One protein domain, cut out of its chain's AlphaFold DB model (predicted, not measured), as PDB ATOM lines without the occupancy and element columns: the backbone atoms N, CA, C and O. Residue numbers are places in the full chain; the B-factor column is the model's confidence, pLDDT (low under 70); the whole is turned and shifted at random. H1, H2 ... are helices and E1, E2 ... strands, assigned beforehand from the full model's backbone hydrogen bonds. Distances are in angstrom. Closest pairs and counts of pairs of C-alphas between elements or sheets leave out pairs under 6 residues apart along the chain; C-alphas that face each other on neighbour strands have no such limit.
ATOM      1  N   GLY A 374     211.341 239.965 211.370       75.00
ATOM      2  CA  GLY A 374     211.673 240.357 212.742       75.00
ATOM      3  C   GLY A 374     210.518 240.229 213.739       75.00
ATOM      4  O   GLY A 374     210.581 240.815 214.816       75.00
ATOM      5  N   PHE A 375     209.469 239.475 213.407       85.12
ATOM      6  CA  PHE A 375     208.375 239.187 214.331       85.12
ATOM      7  C   PHE A 375     208.799 238.135 215.360       85.12
ATOM      8  O   PHE A 375     209.175 237.019 215.004       85.12
ATOM      9  N   ALA A 376     208.719 238.482 216.647       85.06
ATOM     10  CA  ALA A 376     209.202 237.636 217.739       85.06
ATOM     11  C   ALA A 376     208.395 236.334 217.898       85.06
ATOM     12  O   ALA A 376     208.922 235.337 218.387       85.06
ATOM     13  N   GLY A 377     207.127 236.337 217.471       87.06
ATOM     14  CA  GLY A 377     206.229 235.189 217.591       87.06
ATOM     15  C   GLY A 377     206.410 234.107 216.531       87.06
ATOM     16  O   GLY A 377     206.086 232.954 216.790       87.06
ATOM     17  N   VAL A 378     206.983 234.435 215.369       88.00
ATOM     18  CA  VAL A 378     207.162 233.489 214.248       88.00
ATOM     19  C   VAL A 378     207.947 232.244 214.661       88.00
ATOM     20  O   VAL A 378     207.610 231.143 214.239       88.00
ATOM     21  N   ALA A 379     208.966 232.406 215.506       85.44
ATOM     22  CA  ALA A 379     209.811 231.302 215.959       85.44
ATOM     23  C   ALA A 379     209.081 230.298 216.868       85.44
ATOM     24  O   ALA A 379     209.604 229.212 217.106       85.44
ATOM     25  N   LYS A 380     207.904 230.665 217.393       89.06
ATOM     26  CA  LYS A 380     207.085 229.816 218.262       89.06
ATOM     27  C   LYS A 380     205.969 229.084 217.511       89.06
ATOM     28  O   LYS A 380     205.387 228.173 218.077       89.06
ATOM     29  N   LEU A 381     205.684 229.445 216.257       89.06
ATOM     30  CA  LEU A 381     204.620 228.815 215.474       89.06
ATOM     31  C   LEU A 381     204.962 227.364 215.111       89.06
ATOM     32  O   LEU A 381     206.094 227.030 214.760       89.06
ATOM     33  N   THR A 382     203.948 226.509 215.134       90.81
ATOM     34  CA  THR A 382     203.998 225.148 214.602       90.81
ATOM     35  C   THR A 382     203.937 225.157 213.072       90.81
ATOM     36  O   THR A 382     203.451 226.103 212.451       90.81
ATOM     37  N   GLU A 383     204.378 224.067 212.433       87.81
ATOM     38  CA  GLU A 383     204.317 223.925 210.967       87.81
ATOM     39  C   GLU A 383     202.892 224.109 210.419       87.81
ATOM     40  O   GLU A 383     202.700 224.777 209.407       87.81
ATOM     41  N   LYS A 384     201.879 223.612 211.143       86.75
ATOM     42  CA  LYS A 384     200.465 223.764 210.766       86.75
ATOM     43  C   LYS A 384     200.015 225.225 210.738       86.75
ATOM     44  O   LYS A 384     199.266 225.615 209.851       86.75
ATOM     45  N   GLU A 385     200.472 226.035 211.686       87.75
ATOM     46  CA  GLU A 385     200.131 227.462 211.753       87.75
ATOM     47  C   GLU A 385     200.865 228.266 210.681       87.75
ATOM     48  O   GLU A 385     200.297 229.179 210.087       87.75
ATOM     49  N   ILE A 386     202.108 227.889 210.371       87.81
ATOM     50  CA  ILE A 386     202.873 228.475 209.265       87.81
ATOM     51  C   ILE A 386     202.181 228.199 207.924       87.81
ATOM     52  O   ILE A 386     202.115 229.086 207.069       87.81
ATOM     53  N   ASP A 387     201.626 227.000 207.746       87.62
ATOM     54  CA  ASP A 387     200.908 226.625 206.529       87.62
ATOM     55  C   ASP A 387     199.599 227.398 206.339       87.62
ATOM     56  O   ASP A 387     199.212 227.664 205.198       87.62
ATOM     57  N   LEU A 388     198.964 227.833 207.433       86.88
ATOM     58  CA  LEU A 388     197.765 228.674 207.403       86.88
ATOM     59  C   LEU A 388     198.043 230.116 206.956       86.88
ATOM     60  O   LEU A 388     197.097 230.830 206.622       86.88
ATOM     61  N   ILE A 389     199.306 230.550 206.895       87.75
ATOM     62  CA  ILE A 389     199.693 231.869 206.379       87.75
ATOM     63  C   ILE A 389     199.795 231.794 204.844       87.75
ATOM     64  O   ILE A 389     200.668 231.122 204.276       87.75
ATOM     65  N   SER A 390     198.889 232.497 204.161       84.25
ATOM     66  CA  SER A 390     198.840 232.579 202.698       84.25
ATOM     67  C   SER A 390     199.796 233.636 202.152       84.25
ATOM     68  O   SER A 390     200.570 233.350 201.237       84.25
ATOM     69  N   GLU A 391     199.790 234.832 202.739       82.25
ATOM     70  CA  GLU A 391     200.630 235.959 202.330       82.25
ATOM     71  C   GLU A 391     201.115 236.754 203.544       82.25
ATOM     72  O   GLU A 391     200.498 236.749 204.610       82.25
ATOM     73  N   ILE A 392     202.235 237.460 203.379       76.69
ATOM     74  CA  ILE A 392     202.819 238.282 204.435       76.69
ATOM     75  C   ILE A 392     203.030 239.699 203.907       76.69
ATOM     76  O   ILE A 392     203.764 239.898 202.938       76.69
ATOM     77  N   ASN A 393     202.408 240.673 204.566       75.31
ATOM     78  CA  ASN A 393     202.588 242.101 204.320       75.31
ATOM     79  C   ASN A 393     203.453 242.721 205.428       75.31
ATOM     80  O   ASN A 393     203.663 242.101 206.470       75.31
ATOM     81  N   SER A 394     203.951 243.947 205.221       69.50
ATOM     82  CA  SER A 394     204.863 244.623 206.164       69.50
ATOM     83  C   SER A 394     204.340 244.683 207.604       69.50
ATOM     84  O   SER A 394     205.141 244.641 208.529       69.50
ATOM     85  N   ASP A 395     203.015 244.720 207.786       66.62
ATOM     86  CA  ASP A 395     202.375 244.905 209.095       66.62
ATOM     87  C   ASP A 395     201.222 243.924 209.380       66.62
ATOM     88  O   ASP A 395     200.562 244.040 210.414       66.62
ATOM     89  N   ALA A 396     200.959 242.961 208.486       73.44
ATOM     90  CA  ALA A 396     199.833 242.030 208.608       73.44
ATOM     91  C   ALA A 396     200.119 240.669 207.955       73.44
ATOM     92  O   ALA A 396     200.742 240.597 206.895       73.44
ATOM     93  N   PHE A 397     199.596 239.597 208.552       82.12
ATOM     94  CA  PHE A 397     199.529 238.276 207.926       82.12
ATOM     95  C   PHE A 397     198.176 238.111 207.234       82.12
ATOM     96  O   PHE A 397     197.145 238.546 207.749       82.12
ATOM     97  N   VAL A 398     198.181 237.488 206.059       82.69
ATOM     98  CA  VAL A 398     196.969 237.020 205.388       82.69
ATOM     99  C   VAL A 398     196.881 235.520 205.633       82.69
ATOM    100  O   VAL A 398     197.843 234.796 205.386       82.69
ATOM    101  N   TYR A 399     195.737 235.064 206.135       86.44
ATOM    102  CA  TYR A 399     195.501 233.660 206.463       86.44
ATOM    103  C   TYR A 399     194.601 232.992 205.419       86.44
ATOM    104  O   TYR A 399     193.781 233.656 204.775       86.44
ATOM    105  N   LEU A 400     194.761 231.678 205.239       80.00
ATOM    106  CA  LEU A 400     193.950 230.863 204.326       80.00
ATOM    107  C   LEU A 400     192.499 230.700 204.810       80.00
ATOM    108  O   LEU A 400     191.600 230.592 203.979       80.00
ATOM    109  N   SER A 401     192.260 230.734 206.125       73.12
ATOM    110  CA  SER A 401     190.926 230.777 206.731       73.12
ATOM    111  C   SER A 401     190.774 232.039 207.588       73.12
ATOM    112  O   SER A 401     191.690 232.437 208.304       73.12
ATOM    113  N   LYS A 402     189.616 232.704 207.486       64.56
ATOM    114  CA  LYS A 402     189.264 233.915 208.263       64.56
ATOM    115  C   LYS A 402     188.041 233.709 209.155       64.56
ATOM    116  O   LYS A 402     187.432 234.672 209.607       64.56
ATOM    117  N   GLU A 403     187.608 232.462 209.327       60.50
ATOM    118  CA  GLU A 403     186.277 232.179 209.867       60.50
ATOM    119  C   GLU A 403     186.159 232.550 211.352       60.50
ATOM    120  O   GLU A 403     185.066 232.916 211.781       60.50
ATOM    121  N   GLN A 404     187.268 232.565 212.109       71.50
ATOM    122  CA  GLN A 404     187.330 233.057 213.491       71.50
ATOM    123  C   GLN A 404     188.714 233.657 213.817       71.50
ATOM    124  O   GLN A 404     189.704 232.932 213.886       71.50
ATOM    125  N   GLU A 405     188.785 234.978 214.025       82.38
ATOM    126  CA  GLU A 405     190.001 235.706 214.435       82.38
ATOM    127  C   GLU A 405     189.884 236.166 215.901       82.38
ATOM    128  O   GLU A 405     188.854 236.715 216.297       82.38
ATOM    129  N   SER A 406     190.944 235.987 216.692       79.69
ATOM    130  CA  SER A 406     191.104 236.566 218.029       79.69
ATOM    131  C   SER A 406     192.129 237.703 218.017       79.69
ATOM    132  O   SER A 406     192.975 237.822 217.124       79.69
ATOM    133  N   HIS A 407     192.027 238.582 219.014       86.94
ATOM    134  CA  HIS A 407     192.962 239.679 219.231       86.94
ATOM    135  C   HIS A 407     193.996 239.293 220.285       86.94
ATOM    136  O   HIS A 407     193.647 238.817 221.364       86.94
ATOM    137  N   CYS A 408     195.272 239.544 219.996       86.75
ATOM    138  CA  CYS A 408     196.333 239.388 220.980       86.75
ATOM    139  C   CYS A 408     196.186 240.420 222.108       86.75
ATOM    140  O   CYS A 408     196.201 241.618 221.820       86.75
ATOM    141  N   PRO A 409     196.136 240.002 223.385       82.69
ATOM    142  CA  PRO A 409     195.970 240.925 224.509       82.69
ATOM    143  C   PRO A 409     197.153 241.895 224.672       82.69
ATOM    144  O   PRO A 409     196.969 243.006 225.163       82.69
ATOM    145  N   SER A 410     198.355 241.512 224.222       88.19
ATOM    146  CA  SER A 410     199.581 242.306 224.396       88.19
ATOM    147  C   SER A 410     199.842 243.313 223.269       88.19
ATOM    148  O   SER A 410     200.440 244.360 223.509       88.19
ATOM    149  N   CYS A 411     199.447 243.012 222.027       88.75
ATOM    150  CA  CYS A 411     199.766 243.868 220.872       88.75
ATOM    151  C   CYS A 411     198.599 244.126 219.908       88.75
ATOM    152  O   CYS A 411     198.821 244.673 218.826       88.75
ATOM    153  N   ASP A 412     197.386 243.716 220.294       86.31
ATOM    154  CA  ASP A 412     196.126 243.859 219.547       86.31
ATOM    155  C   ASP A 412     196.157 243.256 218.129       86.31
ATOM    156  O   ASP A 412     195.363 243.575 217.243       86.31
ATOM    157  N   PHE A 413     197.118 242.367 217.885       89.38
ATOM    158  CA  PHE A 413     197.313 241.746 216.588       89.38
ATOM    159  C   PHE A 413     196.283 240.642 216.347       89.38
ATOM    160  O   PHE A 413     196.060 239.807 217.225       89.38
ATOM    161  N   LYS A 414     195.697 240.618 215.146       88.50
ATOM    162  CA  LYS A 414     194.674 239.642 214.753       88.50
ATOM    163  C   LYS A 414     195.299 238.354 214.222       88.50
ATOM    164  O   LYS A 414     196.097 238.385 213.279       88.50
ATOM    165  N   ALA A 415     194.912 237.226 214.801       87.62
ATOM    166  CA  ALA A 415     195.299 235.899 214.335       87.62
ATOM    167  C   ALA A 415     194.100 234.937 214.388       87.62
ATOM    168  O   ALA A 415     193.175 235.178 215.164       87.62
ATOM    169  N   PRO A 416     194.072 233.871 213.570       88.81
ATOM    170  CA  PRO A 416     193.057 232.831 213.677       88.81
ATOM    171  C   PRO A 416     193.067 232.199 215.071       88.81
ATOM    172  O   PRO A 416     194.138 232.022 215.647       88.81
ATOM    173  N   MET A 417     191.900 231.814 215.595       83.25
ATOM    174  CA  MET A 417     191.804 231.170 216.920       83.25
ATOM    175  C   MET A 417     192.537 229.825 217.014       83.25
ATOM    176  O   MET A 417     192.851 229.377 218.108       83.25
TER     177      MET A 417
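AT A GLANCE: This is residues 374 to 417 of the 430 residues of an uncharacterized protein of marine sediment metagenome (UniProt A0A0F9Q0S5). Two small two-stranded hairpins, E1 with E2 and E3 with E4, follow one another along the chain and come near each other at a single place, between E2 and E4. The short helix H1 forms a corner before the first hairpin, and residues 379 to 384, of which 383 to 384 belong to H1, stick out from the rest. The printed part has 44 residues with one named helix and four named strands in the order H1, E1, E2, E3, E4; each sheet has two antiparallel strands, E1 - E2 and E3 - E4. The class is mixed, helices and strands, with under half of the residues in named elements. The whole is compact, with a radius of gyration of the C-alphas of 10.2 A and spans of 23 by 23 by 20 A.

IN THESE COORDINATES: E1, residues 389 to 392, is the longest strand by residues and measures 7.4 A from first to last C-alpha; it begins at C-alpha 389, at (199.693, 231.869, 206.379). E2, residues 397 to 399, measures 6.3 A. H1, residues 383 to 387, measures 6.2 A and begins at C-alpha 383, at (204.317, 223.925, 210.967). E3, residues 405 to 407, measures 6.9 A. E4, residues 414 to 416, measures 7.1 A and ends at C-alpha 416, at (193.057, 232.831, 213.677).

HOW THE PARTS SIT: E1 and E2 are a hairpin, antiparallel, with 155 degrees between their directions. The C-alphas of Ile 392 and Phe 397 face each other at 4.8 A, and N 390 and O 398 are within hydrogen-bond range at 2.8 A, as are N 398 and O 391 at 2.8 A. H1 precedes E1 by a tight link of 1 residue, and H1 is apart from E2, E3 and E4. In H1 every O i to N i+4 pair is within hydrogen-bond range. E3 and E4 are the second hairpin, antiparallel at 139 degrees; the C-alphas of Glu 405 and Pro 416 face each other at 4.3 A. N 406 and O 415 are within hydrogen-bond range at 2.8 A. Between the two hairpins, the closest C-alphas of E2 and E4 are those of Tyr 399 and Pro 416, 7.7 A apart. E1 is apart from E3 and E4, and E2 is apart from E3.

THE WHOLE: The two C-alphas farthest apart are those of Gly 374 and Glu 403, at 26.8 A. The printed part has no cut, and no link is long; the link from E3 to E4, with 6 residues, is short. The mean pLDDT of the printed part is 82.6, and residues 394 to 395 and 402 to 403 are under 70.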